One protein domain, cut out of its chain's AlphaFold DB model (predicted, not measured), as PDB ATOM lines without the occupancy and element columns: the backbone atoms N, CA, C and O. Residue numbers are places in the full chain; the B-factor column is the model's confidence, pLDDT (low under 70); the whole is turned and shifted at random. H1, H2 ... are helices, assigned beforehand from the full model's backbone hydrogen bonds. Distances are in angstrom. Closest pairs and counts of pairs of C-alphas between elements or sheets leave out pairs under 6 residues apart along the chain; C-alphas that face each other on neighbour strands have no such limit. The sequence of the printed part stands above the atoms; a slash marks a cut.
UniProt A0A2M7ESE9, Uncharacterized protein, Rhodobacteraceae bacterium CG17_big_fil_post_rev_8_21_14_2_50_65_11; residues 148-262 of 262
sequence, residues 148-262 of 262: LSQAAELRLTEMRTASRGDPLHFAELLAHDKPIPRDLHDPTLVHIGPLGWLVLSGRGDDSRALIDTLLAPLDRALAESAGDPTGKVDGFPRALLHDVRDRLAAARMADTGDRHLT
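Overview. This is residues 148 to 262 of the 262 residues of an uncharacterized protein of Rhodobacteraceae bacterium CG17_big_fil_post_rev_8_21_14_2_50_65_11 (UniProt A0A2M7ESE9). What is the shape? Two long helices, H5 and H6, lie side by side as a hairpin, with H2 crossing both of them and H4 packed on H5 residues 204 to 207. H1 makes a further layer, with H2 and H4 between it and that hairpin, while short H3 lies to one side. What is it made of? The printed part has 115 residues with six named helices, H1 to H6 in order, and no named strand: an all-helix domain. It is compact, with a radius of gyration of the C-alphas of 14.9 A, and elongated, spanning 48 by 31 by 22 A.

Arrangement. What does the first helix touch? H1, residues 148 to 162, touches H4, residues 194 to 200, at a shallow tilt of 16 degrees, opposite ways; the closest C-alphas, of Ala 152 and Pro 194, are 4.5 A apart. With residues 159 to 160 alone it only just touches H2, residues 167 to 175, with 3 pairs of C-alphas within 8 A, closest at Arg 160 and Phe 170, 6.2 A; the two form a helical hairpin at a steep tilt of 44 degrees. Which helices are the hub? H2 and H5, residues 204 to 224, touch three helices each. H2 touches H5 residues 214 to 218 alone at a steep tilt of 55 degrees, the closest C-alphas being those of Ala 171 and Leu 214, 6.2 A. H2 also touches residues 241 to 248 alone of H6, residues 238 to 260, at a steep tilt of 58 degrees, closest at the C-alphas of Ala 175 and Val 244, 5.3 A. What else pairs up or stays apart? H5 and H6 form a hairpin at a shallow tilt of 28 degrees, with C-alphas 208 and 252 closest at 5.7 A; H4 and H5 form another at 37 degrees, only just steep, with C-alphas 195 and 207 closest at 5.4 A. H3, residues 187 to 190, touches no helix, and H1 is apart from H3, H5 and H6. How are the backbones? In H1, H2 and H4 every O i to N i+4 pair is within hydrogen-bond range, against 15 of 17 in H5 and 13 of 19 in H6. H3 is too short for such a pair, and its 1 O i to N i+3 pair is not within range.

Along the chain. Where does the first helix begin? C-alpha 148 of H1 is at (238.473, 220.989, 322.252), and H1 is 20.8 A long. Where are the longest helices? H5 begins with C-alpha 204 at (237.834, 219.898, 334.442) and is 30.6 A long. H6, 35.6 A long, ends with C-alpha 260 at (249.287, 220.468, 342.787).

Size, cuts and confidence. How far does it reach? The C-alphas farthest apart, of Pro 229 and Thr 262, are 50.0 A apart; the printed part has no cut. Which links are long, and where is confidence low? The links H2 to H3 and H5 to H6 are long. The pLDDT is under 70 at residues 178 to 182, 187, 227 and 255 to 262.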
ATOM      1  N   LEU A 148     238.645 222.200 321.445       91.88
ATOM      2  CA  LEU A 148     238.473 220.989 322.252       91.88
ATOM      3  C   LEU A 148     237.151 220.983 323.014       91.88
ATOM      4  O   LEU A 148     236.433 219.986 322.991       91.88
ATOM      5  N   SER A 149     236.817 222.101 323.657       93.69
ATOM      6  CA  SER A 149     235.553 222.257 324.373       93.69
ATOM      7  C   SER A 149     234.361 222.001 323.443       93.69
ATOM      8  O   SER A 149     233.462 221.233 323.778       93.69
ATOM      9  N   GLN A 150     234.380 222.569 322.233       93.19
ATOM     10  CA  GLN A 150     233.337 222.329 321.228       93.19
ATOM     11  C   GLN A 150     233.290 220.865 320.764       93.19
ATOM     12  O   GLN A 150     232.206 220.303 320.591       93.19
ATOM     13  N   ALA A 151     234.446 220.224 320.565       92.25
ATOM     14  CA  ALA A 151     234.513 218.811 320.197       92.25
ATOM     15  C   ALA A 151     233.908 217.913 321.289       92.25
ATOM     16  O   ALA A 151     233.128 217.007 320.979       92.25
ATOM     17  N   ALA A 152     234.206 218.206 322.559       92.94
ATOM     18  CA  ALA A 152     233.643 217.514 323.712       92.94
ATOM     19  C   ALA A 152     232.125 217.653 323.777       92.94
ATOM     20  O   ALA A 152     231.425 216.649 323.875       92.94
ATOM     21  N   GLU A 153     231.595 218.867 323.645       93.62
ATOM     22  CA  GLU A 153     230.150 219.107 323.674       93.62
ATOM     23  C   GLU A 153     229.403 218.374 322.558       93.62
ATOM     24  O   GLU A 153     228.364 217.749 322.807       93.62
ATOM     25  N   LEU A 154     229.939 218.400 321.335       91.38
ATOM     26  CA  LEU A 154     229.360 217.669 320.210       91.38
ATOM     27  C   LEU A 154     229.353 216.166 320.478       91.38
ATOM     28  O   LEU A 154     228.323 215.514 320.302       91.38
ATOM     29  N   ARG A 155     230.470 215.617 320.964       91.44
ATOM     30  CA  ARG A 155     230.571 214.187 321.253       91.44
ATOM     31  C   ARG A 155     229.668 213.759 322.406       91.44
ATOM     32  O   ARG A 155     229.007 212.729 322.303       91.44
ATOM     33  N   LEU A 156     229.574 214.558 323.466       92.50
ATOM     34  CA  LEU A 156     228.642 214.318 324.571       92.50
ATOM     35  C   LEU A 156     227.192 214.346 324.093       92.50
ATOM     36  O   LEU A 156     226.386 213.525 324.524       92.50
ATOM     37  N   THR A 157     226.855 215.252 323.177       92.19
ATOM     38  CA  THR A 157     225.514 215.325 322.584       92.19
ATOM     39  C   THR A 157     225.208 214.090 321.732       92.19
ATOM     40  O   THR A 157     224.126 213.511 321.862       92.19
ATOM     41  N   GLU A 158     226.165 213.629 320.918       90.06
ATOM     42  CA  GLU A 158     226.053 212.362 320.179       90.06
ATOM     43  C   GLU A 158     225.828 211.175 321.128       90.06
ATOM     44  O   GLU A 158     224.918 210.378 320.907       90.06
ATOM     45  N   MET A 159     226.606 211.078 322.210       92.06
ATOM     46  CA  MET A 159     226.514 209.982 323.183       92.06
ATOM     47  C   MET A 159     225.196 210.004 323.965       92.06
ATOM     48  O   MET A 159     224.577 208.957 324.123       92.06
ATOM     49  N   ARG A 160     224.707 211.182 324.380       92.88
ATOM     50  CA  ARG A 160     223.377 211.329 325.008       92.88
ATOM     51  C   ARG A 160     222.244 210.925 324.067       92.88
ATOM     52  O   ARG A 160     221.255 210.331 324.491       92.88
ATOM     53  N   THR A 161     222.386 211.245 322.782       91.38
ATOM     54  CA  THR A 161     221.414 210.844 321.759       91.38
ATOM     55  C   THR A 161     221.445 209.330 321.550       91.38
ATOM     56  O   THR A 161     220.392 208.697 321.486       91.38
ATOM     57  N   ALA A 162     222.644 208.739 321.494       90.75
ATOM     58  CA  ALA A 162     222.834 207.295 321.374       90.75
ATOM     59  C   ALA A 162     222.260 206.539 322.579       90.75
ATOM     60  O   ALA A 162     221.598 205.519 322.391       90.75
ATOM     61  N   SER A 163     222.416 207.087 323.789       92.62
ATOM     62  CA  SER A 163     221.846 206.513 325.008       92.62
ATOM     63  C   SER A 163     220.366 206.750 325.203       92.62
ATOM     64  O   SER A 163     219.786 206.203 326.135       92.62
ATOM     65  N   ARG A 164     219.727 207.540 324.331       91.81
ATOM     66  CA  ARG A 164     218.300 207.872 324.434       91.81
ATOM     67  C   ARG A 164     217.930 208.448 325.810       91.81
ATOM     68  O   ARG A 164     216.790 208.315 326.244       91.81
ATOM     69  N   GLY A 165     218.890 209.088 326.481       87.62
ATOM     70  CA  GLY A 165     218.720 209.646 327.822       87.62
ATOM     71  C   GLY A 165     218.865 208.656 328.983       87.62
ATOM     72  O   GLY A 165     218.708 209.084 330.121       87.62
ATOM     73  N   ASP A 166     219.187 207.381 328.739       91.94
ATOM     74  CA  ASP A 166     219.482 206.419 329.807       91.94
ATOM     75  C   ASP A 166     220.831 206.760 330.478       91.94
ATOM     76  O   ASP A 166     221.865 206.761 329.792       91.94
ATOM     77  N   PRO A 167     220.850 207.066 331.792       91.19
ATOM     78  CA  PRO A 167     222.075 207.400 332.506       91.19
ATOM     79  C   PRO A 167     223.053 206.224 332.624       91.19
ATOM     80  O   PRO A 167     224.257 206.469 332.599       91.19
ATOM     81  N   LEU A 168     222.586 204.971 332.715       91.12
ATOM     82  CA  LEU A 168     223.465 203.804 332.861       91.12
ATOM     83  C   LEU A 168     224.190 203.508 331.549       91.12
ATOM     84  O   LEU A 168     225.414 203.379 331.533       91.12
ATOM     85  N   HIS A 169     223.458 203.503 330.434       91.62
ATOM     86  CA  HIS A 169     224.078 203.353 329.121       91.62
ATOM     87  C   HIS A 169     224.964 204.553 328.762       91.62
ATOM     88  O   HIS A 169     226.025 204.400 328.165       91.62
ATOM     89  N   PHE A 170     224.575 205.774 329.143       93.00
ATOM     90  CA  PHE A 170     225.434 206.938 328.934       93.00
ATOM     91  C   PHE A 170     226.738 206.850 329.741       93.00
ATOM     92  O   PHE A 170     227.807 207.159 329.212       93.00
ATOM     93  N   ALA A 171     226.665 206.384 330.991       91.69
ATOM     94  CA  ALA A 171     227.834 206.137 331.823       91.69
ATOM     95  C   ALA A 171     228.735 205.040 331.241       91.69
ATOM     96  O   ALA A 171     229.949 205.217 331.196       91.69
ATOM     97  N   GLU A 172     228.153 203.954 330.724       91.81
ATOM     98  CA  GLU A 172     228.884 202.914 329.996       91.81
ATOM     99  C   GLU A 172     229.648 203.513 328.809       91.81
ATOM    100  O   GLU A 172     230.856 203.311 328.688       91.81
ATOM    101  N   LEU A 173     228.978 204.297 327.959       91.31
ATOM    102  CA  LEU A 173     229.615 204.939 326.807       91.31
ATOM    103  C   LEU A 173     230.787 205.845 327.226       91.31
ATOM    104  O   LEU A 173     231.794 205.894 326.522       91.31
ATOM    105  N   LEU A 174     230.672 206.547 328.357       89.81
ATOM    106  CA  LEU A 174     231.725 207.421 328.885       89.81
ATOM    107  C   LEU A 174     232.878 206.664 329.551       89.81
ATOM    108  O   LEU A 174     234.020 207.090 329.436       89.81
ATOM    109  N   ALA A 175     232.624 205.532 330.204       85.75
ATOM    110  CA  ALA A 175     233.657 204.753 330.894       85.75
ATOM    111  C   ALA A 175     234.640 204.030 329.953       85.75
ATOM    112  O   ALA A 175     235.643 203.470 330.401       85.75
ATOM    113  N   HIS A 176     234.380 204.045 328.643       78.81
ATOM    114  CA  HIS A 176     235.325 203.582 327.626       78.81
ATOM    115  C   HIS A 176     236.463 204.581 327.356       78.81
ATOM    116  O   HIS A 176     237.354 204.281 326.558       78.81
ATOM    117  N   ASP A 177     236.434 205.750 327.998       72.12
ATOM    118  CA  ASP A 177     237.471 206.764 327.869       72.12
ATOM    119  C   ASP A 177     238.825 206.264 328.424       72.12
ATOM    120  O   ASP A 177     238.903 205.587 329.452       72.12
ATOM    121  N   LYS A 178     239.898 206.549 327.686       67.19
ATOM    122  CA  LYS A 178     241.282 206.153 327.989       67.19
ATOM    123  C   LYS A 178     241.951 207.210 328.886       67.19
ATOM    124  O   LYS A 178     241.398 208.294 329.051       67.19
ATOM    125  N   PRO A 179     243.115 206.916 329.507       63.34
ATOM    126  CA  PRO A 179     243.769 207.861 330.414       63.34
ATOM    127  C   PRO A 179     243.971 209.246 329.786       63.34
ATOM    128  O   PRO A 179     244.287 209.361 328.603       63.34
ATOM    129  N   ILE A 180     243.793 210.277 330.616       67.25
ATOM    130  CA  ILE A 180     243.852 211.690 330.234       67.25
ATOM    131  C   ILE A 180     245.276 212.012 329.726       67.25
ATOM    132  O   ILE A 180     246.239 211.752 330.453       67.25
ATOM    133  N   PRO A 181     245.440 212.555 328.504       67.12
ATOM    134  CA  PRO A 181     246.733 212.974 327.995       67.12
ATOM    135  C   PRO A 181     247.234 214.182 328.778       67.12
ATOM    136  O   PRO A 181     246.447 214.978 329.291       67.12
ATOM    137  N   ARG A 182     248.556 214.327 328.854       68.75
ATOM    138  CA  ARG A 182     249.186 215.401 329.638       68.75
ATOM    139  C   ARG A 182     249.103 216.760 328.953       68.75
ATOM    140  O   ARG A 182     249.125 217.785 329.626       68.75
ATOM    141  N   ASP A 183     249.040 216.780 327.624       76.94
ATOM    142  CA  ASP A 183     248.995 218.013 326.852       76.94
ATOM    143  C   ASP A 183     248.217 217.873 325.531       76.94
ATOM    144  O   ASP A 183     247.732 216.806 325.153       76.94
ATOM    145  N   LEU A 184     248.074 219.008 324.842       75.31
ATOM    146  CA  LEU A 184     247.398 219.136 323.549       75.31
ATOM    147  C   LEU A 184     248.175 218.524 322.375       75.31
ATOM    148  O   LEU A 184     247.595 218.322 321.306       75.31
ATOM    149  N   HIS A 185     249.475 218.289 322.545       72.44
ATOM    150  CA  HIS A 185     250.358 217.779 321.500       72.44
ATOM    151  C   HIS A 185     250.408 216.247 321.500       72.44
ATOM    152  O   HIS A 185     250.867 215.645 320.525       72.44
ATOM    153  N   ASP A 186     249.907 215.619 322.566       72.69
ATOM    154  CA  ASP A 186     249.860 214.177 322.725       72.69
ATOM    155  C   ASP A 186     249.097 213.515 321.554       72.69
ATOM    156  O   ASP A 186     247.909 213.782 321.333       72.69
ATOM    157  N   PRO A 187     249.738 212.617 320.781       68.25
ATOM    158  CA  PRO A 187     249.089 211.931 319.664       68.25
ATOM    159  C   PRO A 187     247.919 211.041 320.109       68.25
ATOM    160  O   PRO A 187     247.063 210.699 319.290       68.25
ATOM    161  N   THR A 188     247.839 210.684 321.394       74.25
ATOM    162  CA  THR A 188     246.721 209.922 321.962       74.25
ATOM    163  C   THR A 188     245.444 210.750 322.126       74.25
ATOM    164  O   THR A 188     244.394 210.177 322.412       74.25
ATOM    165  N   LEU A 189     245.479 212.062 321.843       75.06
ATOM    166  CA  LEU A 189     244.331 212.971 321.938       75.06
ATOM    167  C   LEU A 189     243.112 212.533 321.094       75.06
ATOM    168  O   LEU A 189     241.971 212.841 321.432       75.06
ATOM    169  N   VAL A 190     243.333 211.782 320.010       71.12
ATOM    170  CA  VAL A 190     242.263 211.213 319.160       71.12
ATOM    171  C   VAL A 190     241.607 209.980 319.796       71.12
ATOM    172  O   VAL A 190     240.483 209.616 319.450       71.12
ATOM    173  N   HIS A 191     242.310 209.317 320.712       74.50
ATOM    174  CA  HIS A 191     241.877 208.084 321.369       74.50
ATOM    175  C   HIS A 191     241.291 208.300 322.758       74.50
ATOM    176  O   HIS A 191     240.762 207.348 323.335       74.50
ATOM    177  N   ILE A 192     241.382 209.518 323.279       80.31
ATOM    178  CA  ILE A 192     240.602 209.925 324.437       80.31
ATOM    179  C   ILE A 192     239.204 210.342 324.008       80.31
ATOM    180  O   ILE A 192     238.928 210.652 322.852       80.31
ATOM    181  N   GLY A 193     238.311 210.286 324.963       87.38
ATOM    182  CA  GLY A 193     236.928 210.656 324.880       87.38
ATOM    183  C   GLY A 193     236.695 212.056 325.441       87.38
ATOM    184  O   GLY A 193     237.618 212.823 325.746       87.38
ATOM    185  N   PRO A 194     235.413 212.432 325.535       91.31
ATOM    186  CA  PRO A 194     235.025 213.806 325.798       91.31
ATOM    187  C   PRO A 194     235.384 214.298 327.202       91.31
ATOM    188  O   PRO A 194     235.503 215.507 327.385       91.31
ATOM    189  N   LEU A 195     235.568 213.407 328.184       90.38
ATOM    190  CA  LEU A 195     235.945 213.811 329.542       90.38
ATOM    191  C   LEU A 195     237.385 214.330 329.567       90.38
ATOM    192  O   LEU A 195     237.646 215.383 330.152       90.38
ATOM    193  N   GLY A 196     238.295 213.646 328.866       88.44
ATOM    194  CA  GLY A 196     239.677 214.100 328.697       88.44
ATOM    195  C   GLY A 196     239.770 215.428 327.940       88.44
ATOM    196  O   GLY A 196     240.519 216.320 328.341       88.44
ATOM    197  N   TRP A 197     238.962 215.615 326.891       90.94
ATOM    198  CA  TRP A 197     238.931 216.883 326.147       90.94
ATOM    199  C   TRP A 197     238.430 218.057 326.992       90.94
ATOM    200  O   TRP A 197     238.968 219.158 326.871       90.94
ATOM    201  N   LEU A 198     237.439 217.841 327.868       91.50
ATOM    202  CA  LEU A 198     236.985 218.871 328.807       91.50
ATOM    203  C   LEU A 198     238.114 219.290 329.753       91.50
ATOM    204  O   LEU A 198     238.370 220.487 329.883       91.50
ATOM    205  N   VAL A 199     238.836 218.330 330.337       89.50
ATOM    206  CA  VAL A 199     239.980 218.607 331.223       89.50
ATOM    207  C   VAL A 199     241.048 219.424 330.492       89.50
ATOM    208  O   VAL A 199     241.386 220.522 330.934       89.50
ATOM    209  N   LEU A 200     241.490 218.979 329.312       89.12
ATOM    210  CA  LEU A 200     242.497 219.691 328.510       89.12
ATOM    211  C   LEU A 200     242.048 221.086 328.043       89.12
ATOM    212  O   LEU A 200     242.876 221.980 327.850       89.12
ATOM    213  N   SER A 201     240.740 221.297 327.878       91.19
ATOM    214  CA  SER A 201     240.178 222.612 327.552       91.19
ATOM    215  C   SER A 201     240.137 223.586 328.739       91.19
ATOM    216  O   SER A 201     239.785 224.748 328.551       91.19
ATOM    217  N   GLY A 202     240.509 223.143 329.948       89.56
ATOM    218  CA  GLY A 202     240.395 223.918 331.189       89.56
ATOM    219  C   GLY A 202     239.023 223.805 331.866       89.56
ATOM    220  O   GLY A 202     238.737 224.546 332.800       89.56
ATOM    221  N   ARG A 203     238.175 222.874 331.415       92.06
ATOM    222  CA  ARG A 203     236.816 222.617 331.923       92.06
ATOM    223  C   ARG A 203     236.749 221.334 332.757       92.06
ATOM    224  O   ARG A 203     235.773 220.586 332.692       92.06
ATOM    225  N   GLY A 204     237.789 221.063 333.548       88.94
ATOM    226  CA  GLY A 204     237.834 219.898 334.442       88.94
ATOM    227  C   GLY A 204     236.669 219.870 335.439       88.94
ATOM    228  O   GLY A 204     236.111 218.810 335.712       88.94
ATOM    229  N   ASP A 205     236.207 221.037 335.897       90.06
ATOM    230  CA  ASP A 205     235.037 221.161 336.778       90.06
ATOM    231  C   ASP A 205     233.757 220.611 336.133       90.06
ATOM    232  O   ASP A 205     233.012 219.880 336.784       90.06
ATOM    233  N   ASP A 206     233.541 220.878 334.842       91.81
ATOM    234  CA  ASP A 206     232.382 220.362 334.105       91.81
ATOM    235  C   ASP A 206     232.476 218.848 333.894       91.81
ATOM    236  O   ASP A 206     231.474 218.141 333.995       91.81
ATOM    237  N   SER A 207     233.688 218.341 333.638       90.81
ATOM    238  CA  SER A 207     233.956 216.900 333.557       90.81
ATOM    239  C   SER A 207     233.621 216.207 334.883       90.81
ATOM    240  O   SER A 207     232.883 215.220 334.907       90.81
ATOM    241  N   ARG A 208     234.072 216.774 336.009       90.31
ATOM    242  CA  ARG A 208     233.788 216.250 337.353       90.31
ATOM    243  C   ARG A 208     232.307 216.318 337.700       90.31
ATOM    244  O   ARG A 208     231.759 215.320 338.158       90.31
ATOM    245  N   ALA A 209     231.651 217.444 337.430       92.56
ATOM    246  CA  ALA A 209     230.217 217.587 337.649       92.56
ATOM    247  C   ALA A 209     229.425 216.545 336.843       92.56
ATOM    248  O   ALA A 209     228.501 215.925 337.372       92.56
ATOM    249  N   LEU A 210     229.817 216.297 335.589       93.25
ATOM    250  CA  LEU A 210     229.209 215.261 334.761       93.25
ATOM    251  C   LEU A 210     229.403 213.866 335.367       93.25
ATOM    252  O   LEU A 210     228.432 213.120 335.473       93.25
ATOM    253  N   ILE A 211     230.613 213.522 335.809       92.69
ATOM    254  CA  ILE A 211     230.876 212.233 336.465       92.69
ATOM    255  C   ILE A 211     230.033 212.084 337.739       92.69
ATOM    256  O   ILE A 211     229.375 211.058 337.916       92.69
ATOM    257  N   ASP A 212     229.983 213.111 338.589       93.31
ATOM    258  CA  ASP A 212     229.212 213.092 339.837       93.31
ATOM    259  C   ASP A 212     227.715 212.853 339.577       93.31
ATOM    260  O   ASP A 212     227.065 212.105 340.312       93.31
ATOM    261  N   THR A 213     227.172 213.402 338.482       94.75
ATOM    262  CA  THR A 213     225.773 213.154 338.092       94.75
ATOM    263  C   THR A 213     225.494 211.706 337.676       94.75
ATOM    264  O   THR A 213     224.348 211.266 337.766       94.75
ATOM    265  N   LEU A 214     226.516 210.958 337.244       93.81
ATOM    266  CA  LEU A 214     226.396 209.575 336.765       93.81
ATOM    267  C   LEU A 214     226.733 208.538 337.837       93.81
ATOM    268  O   LEU A 214     226.165 207.447 337.825       93.81
ATOM    269  N   LEU A 215     227.601 208.873 338.793       93.31
ATOM    270  CA  LEU A 215     227.931 207.973 339.900       93.31
ATOM    271  C   LEU A 215     226.716 207.698 340.795       93.31
ATOM    272  O   LEU A 215     226.475 206.551 341.156       93.31
ATOM    273  N   ALA A 216     225.897 208.712 341.088       91.88
ATOM    274  CA  ALA A 216     224.707 208.543 341.923       91.88
ATOM    275  C   ALA A 216     223.685 207.514 341.377       91.88
ATOM    276  O   ALA A 216     223.269 206.637 342.142       91.88
ATOM    277  N   PRO A 217     223.253 207.565 340.097       91.75
ATOM    278  CA  PRO A 217     222.372 206.540 339.542       91.75
ATOM    279  C   PRO A 217     223.047 205.166 339.429       91.75
ATOM    280  O   PRO A 217     222.372 204.169 339.663       91.75
ATOM    281  N   LEU A 218     224.356 205.090 339.149       91.81
ATOM    282  CA  LEU A 218     225.098 203.820 339.150       91.81
ATOM    283  C   LEU A 218     225.114 203.161 340.533       91.81
ATOM    284  O   LEU A 218     224.788 201.982 340.657       91.81
ATOM    285  N   ASP A 219     225.457 203.921 341.574       93.31
ATOM    286  CA  ASP A 219     225.501 203.429 342.952       93.31
ATOM    287  C   ASP A 219     224.112 202.963 343.413       93.31
ATOM    288  O   ASP A 219     223.988 201.906 344.037       93.31
ATOM    289  N   ARG A 220     223.053 203.701 343.048       90.88
ATOM    290  CA  ARG A 220     221.665 203.298 343.315       90.88
ATOM    291  C   ARG A 220     221.316 201.983 342.620       90.88
ATOM    292  O   ARG A 220     220.838 201.066 343.280       90.88
ATOM    293  N   ALA A 221     221.592 201.873 341.325       89.12
ATOM    294  CA  ALA A 221     221.260 200.689 340.538       89.12
ATOM    295  C   ALA A 221     222.021 199.439 341.038       89.12
ATOM    296  O   ALA A 221     221.463 198.345 341.153       89.12
ATOM    297  N   LEU A 222     223.289 199.604 341.434       90.00
ATOM    298  CA  LEU A 222     224.089 198.548 342.063       90.00
ATOM    299  C   LEU A 222     223.558 198.148 343.450       90.00
ATOM    300  O   LEU A 222     223.608 196.962 343.800       90.00
ATOM    301  N   ALA A 223     223.054 199.096 344.241       89.31
ATOM    302  CA  ALA A 223     222.458 198.813 345.546       89.31
ATOM    303  C   ALA A 223     221.115 198.075 345.418       89.31
ATOM    304  O   ALA A 223     220.899 197.084 346.108       89.31
ATOM    305  N   GLU A 224     220.245 198.504 344.503       86.38
ATOM    306  CA  GLU A 224     218.917 197.909 344.287       86.38
ATOM    307  C   GLU A 224     218.993 196.477 343.731       86.38
ATOM    308  O   GLU A 224     218.176 195.629 344.076       86.38
ATOM    309  N   SER A 225     220.023 196.168 342.941       81.88
ATOM    310  CA  SER A 225     220.283 194.816 342.421       81.88
ATOM    311  C   SER A 225     220.969 193.883 343.441       81.88
ATOM    312  O   SER A 225     221.297 192.736 343.122       81.88
ATOM    313  N   ALA A 226     221.262 194.341 344.666       73.69
ATOM    314  CA  ALA A 226     221.943 193.525 345.674       73.69
ATOM    315  C   ALA A 226     221.042 192.364 346.143       73.69
ATOM    316  O   ALA A 226     220.276 192.492 347.093       73.69
ATOM    317  N   GLY A 227     221.129 191.225 345.451       69.06
ATOM    318  CA  GLY A 227     220.312 190.033 345.699       69.06
ATOM    319  C   GLY A 227     219.569 189.498 344.472       69.06
ATOM    320  O   GLY A 227     218.920 188.460 344.587       69.06
ATOM    321  N   ASP A 228     219.668 190.152 343.309       76.38
ATOM    322  CA  ASP A 228     219.070 189.638 342.073       76.38
ATOM    323  C   ASP A 228     219.819 188.369 341.595       76.38
ATOM    324  O   ASP A 228     221.008 188.447 341.257       76.38
ATOM    325  N   PRO A 229     219.152 187.197 341.524       71.94
ATOM    326  CA  PRO A 229     219.772 185.949 341.081       71.94
ATOM    327  C   PRO A 229     220.218 185.978 339.613       71.94
ATOM    328  O   PRO A 229     221.010 185.132 339.201       71.94
ATOM    329  N   THR A 230     219.733 186.931 338.811       78.50
ATOM    330  CA  THR A 230     220.132 187.075 337.405       78.50
ATOM    331  C   THR A 230     221.499 187.741 337.238       78.50
ATOM    332  O   THR A 230     222.090 187.650 336.158       78.50
ATOM    333  N   GLY A 231     222.010 188.413 338.280       79.25
ATOM    334  CA  GLY A 231     223.262 189.168 338.226       79.25
ATOM    335  C   GLY A 231     223.225 190.359 337.261       79.25
ATOM    336  O   GLY A 231     224.283 190.812 336.809       79.25
ATOM    337  N   LYS A 232     222.028 190.846 336.909       82.69
ATOM    338  CA  LYS A 232     221.821 191.980 336.003       82.69
ATOM    339  C   LYS A 232     221.159 193.156 336.718       82.69
ATOM    340  O   LYS A 232     220.534 193.005 337.761       82.69
ATOM    341  N   VAL A 233     221.339 194.338 336.144       81.56
ATOM    342  CA  VAL A 233     220.756 195.610 336.577       81.56
ATOM    343  C   VAL A 233     220.278 196.303 335.304       81.56
ATOM    344  O   VAL A 233     221.100 196.601 334.442       81.56
ATOM    345  N   ASP A 234     218.967 196.467 335.119       77.38
ATOM    346  CA  ASP A 234     218.380 197.095 333.919       77.38
ATOM    347  C   ASP A 234     218.918 196.549 332.579       77.38
ATOM    348  O   ASP A 234     219.123 197.266 331.604       77.38
ATOM    349  N   GLY A 235     219.168 195.236 332.523       81.31
ATOM    350  CA  GLY A 235     219.699 194.556 331.336       81.31
ATOM    351  C   GLY A 235     221.229 194.543 331.222       81.31
ATOM    352  O   GLY A 235     221.757 193.751 330.437       81.31
ATOM    353  N   PHE A 236     221.942 195.308 332.049       83.81
ATOM    354  CA  PHE A 236     223.403 195.307 332.124       83.81
ATOM    355  C   PHE A 236     223.926 194.250 333.100       83.81
ATOM    356  O   PHE A 236     223.349 194.063 334.171       83.81
ATOM    357  N   PRO A 237     225.039 193.558 332.794       88.50
ATOM    358  CA  PRO A 237     225.722 192.721 333.775       88.50
ATOM    359  C   PRO A 237     226.203 193.561 334.964       88.50
ATOM    360  O   PRO A 237     226.883 194.570 334.780       88.50
ATOM    361  N   ARG A 238     225.935 193.121 336.196       87.50
ATOM    362  CA  ARG A 238     226.355 193.839 337.411       87.50
ATOM    363  C   ARG A 238     227.871 194.082 337.465       87.50
ATOM    364  O   ARG A 238     228.310 195.148 337.886       87.50
ATOM    365  N   ALA A 239     228.666 193.116 337.001       88.06
ATOM    366  CA  ALA A 239     230.123 193.243 336.914       88.06
ATOM    367  C   ALA A 239     230.564 194.381 335.976       88.06
ATOM    368  O   ALA A 239     231.513 195.093 336.292       88.06
ATOM    369  N   LEU A 240     229.846 194.587 334.864       89.44
ATOM    370  CA  LEU A 240     230.101 195.697 333.949       89.44
ATOM    371  C   LEU A 240     229.815 197.037 334.632       89.44
ATOM    372  O   LEU A 240     230.627 197.945 334.530       89.44
ATOM    373  N   LEU A 241     228.704 197.159 335.367       90.69
ATOM    374  CA  LEU A 241     228.382 198.406 336.071       90.69
ATOM    375  C   LEU A 241     229.381 198.740 337.185       90.69
ATOM    376  O   LEU A 241     229.685 199.913 337.384       90.69
ATOM    377  N   HIS A 242     229.926 197.732 337.875       91.12
ATOM    378  CA  HIS A 242     231.033 197.941 338.812       91.12
ATOM    379  C   HIS A 242     232.282 198.486 338.103       91.12
ATOM    380  O   HIS A 242     232.809 199.506 338.536       91.12
ATOM    381  N   ASP A 243     232.703 197.880 336.985       91.81
ATOM    382  CA  ASP A 243     233.850 198.364 336.195       91.81
ATOM    383  C   ASP A 243     233.618 199.792 335.666       91.81
ATOM    384  O   ASP A 243     234.470 200.665 335.818       91.81
ATOM    385  N   VAL A 244     232.430 200.076 335.121       91.50
ATOM    386  CA  VAL A 244     232.032 201.417 334.658       91.50
ATOM    387  C   VAL A 244     232.133 202.443 335.789       91.50
ATOM    388  O   VAL A 244     232.729 203.508 335.610       91.50
ATOM    389  N   ARG A 245     231.584 202.121 336.963       93.38
ATOM    390  CA  ARG A 245     231.623 202.985 338.147       93.38
ATOM    391  C   ARG A 245     233.057 203.237 338.613       93.38
ATOM    392  O   ARG A 245     233.413 204.390 338.859       93.38
ATOM    393  N   ASP A 246     233.883 202.200 338.688       91.75
ATOM    394  CA  ASP A 246     235.272 202.313 339.141       91.75
ATOM    395  C   ASP A 246     236.123 203.133 338.160       91.75
ATOM    396  O   ASP A 246     236.913 203.980 338.585       91.75
ATOM    397  N   ARG A 247     235.908 202.983 336.846       90.25
ATOM    398  CA  ARG A 247     236.573 203.807 335.821       90.25
ATOM    399  C   ARG A 247     236.179 205.277 335.899       90.25
ATOM    400  O   ARG A 247     237.051 206.142 335.837       90.25
ATOM    401  N   LEU A 248     234.890 205.575 336.067       89.94
ATOM    402  CA  LEU A 248     234.427 206.956 336.230       89.94
ATOM    403  C   LEU A 248     234.959 207.576 337.529       89.94
ATOM    404  O   LEU A 248     235.409 208.723 337.526       89.94
ATOM    405  N   ALA A 249     234.991 206.812 338.623       89.44
ATOM    406  CA  ALA A 249     235.589 207.254 339.879       89.44
ATOM    407  C   ALA A 249     237.099 207.527 339.735       89.44
ATOM    408  O   ALA A 249     237.587 208.544 340.231       89.44
ATOM    409  N   ALA A 250     237.831 206.681 339.007       87.12
ATOM    410  CA  ALA A 250     239.242 206.907 338.708       87.12
ATOM    411  C   ALA A 250     239.455 208.179 337.865       87.12
ATOM    412  O   ALA A 250     240.323 208.991 338.189       87.12
ATOM    413  N   ALA A 251     238.625 208.404 336.839       84.25
ATOM    414  CA  ALA A 251     238.673 209.613 336.012       84.25
ATOM    415  C   ALA A 251     238.414 210.891 336.830       84.25
ATOM    416  O   ALA A 251     239.108 211.892 336.658       84.25
ATOM    417  N   ARG A 252     237.475 210.839 337.785       85.69
ATOM    418  CA  ARG A 252     237.205 211.933 338.732       85.69
ATOM    419  C   ARG A 252     238.425 212.277 339.590       85.69
ATOM    420  O   ARG A 252     238.673 213.451 339.864       85.69
ATOM    421  N   MET A 253     239.177 211.268 340.034       81.31
ATOM    422  CA  MET A 253     240.372 211.463 340.862       81.31
ATOM    423  C   MET A 253     241.566 211.987 340.057       81.31
ATOM    424  O   MET A 253     242.316 212.814 340.575       81.31
ATOM    425  N   ALA A 254     241.719 211.560 338.801       75.25
ATOM    426  CA  ALA A 254     242.819 211.981 337.932       75.25
ATOM    427  C   ALA A 254     242.864 213.509 337.717       75.25
ATOM    428  O   ALA A 254     243.941 214.091 337.774       75.25
ATOM    429  N   ASP A 255     241.709 214.178 337.602       66.94
ATOM    430  CA  ASP A 255     241.623 215.652 337.496       66.94
ATOM    431  C   ASP A 255     242.086 216.390 338.774       66.94
ATOM    432  O   ASP A 255     242.425 217.572 338.752       66.94
ATOM    433  N   THR A 256     242.115 215.703 339.921       60.25
ATOM    434  CA  THR A 256     242.498 216.313 341.207       60.25
ATOM    435  C   THR A 256     244.018 216.325 341.403       60.25
ATOM    436  O   THR A 256     244.541 217.208 342.081       60.25
ATOM    437  N   GLY A 257     244.734 215.371 340.796       55.38
ATOM    438  CA  GLY A 257     246.185 215.224 340.944       55.38
ATOM    439  C   GLY A 257     247.004 216.326 340.265       55.38
ATOM    440  O   GLY A 257     248.062 216.687 340.773       55.38
ATOM    441  N   ASP A 258     246.498 216.908 339.176       51.91
ATOM    442  CA  ASP A 258     247.245 217.893 338.376       51.91
ATOM    443  C   ASP A 258     247.195 219.326 338.936       51.91
ATOM    444  O   ASP A 258     248.008 220.170 338.567       51.91
ATOM    445  N   ARG A 259     246.304 219.618 339.896       50.50
ATOM    446  CA  ARG A 259     246.211 220.958 340.518       50.50
ATOM    447  C   ARG A 259     247.330 221.268 341.517       50.50
ATOM    448  O   ARG A 259     247.394 222.386 342.015       50.50
ATOM    449  N   HIS A 260     248.191 220.300 341.828       39.28
ATOM    450  CA  HIS A 260     249.287 220.468 342.787       39.28
ATOM    451  C   HIS A 260     250.670 220.660 342.142       39.28
ATOM    452  O   HIS A 260     251.661 220.704 342.868       39.28
ATOM    453  N   LEU A 261     250.756 220.792 340.811       37.47
ATOM    454  CA  LEU A 261     252.033 220.916 340.086       37.47
ATOM    455  C   LEU A 261     252.181 222.188 339.228       37.47
ATOM    456  O   LEU A 261     253.138 222.279 338.460       37.47
ATOM    457  N   THR A 262     251.298 223.177 339.377       36.34
ATOM    458  CA  THR A 262     251.458 224.519 338.776       36.34
ATOM    459  C   THR A 262     251.693 225.582 339.827       36.34
ATOM    460  O   THR A 262     250.854 225.646 340.755       36.34
TER     461      THR A 262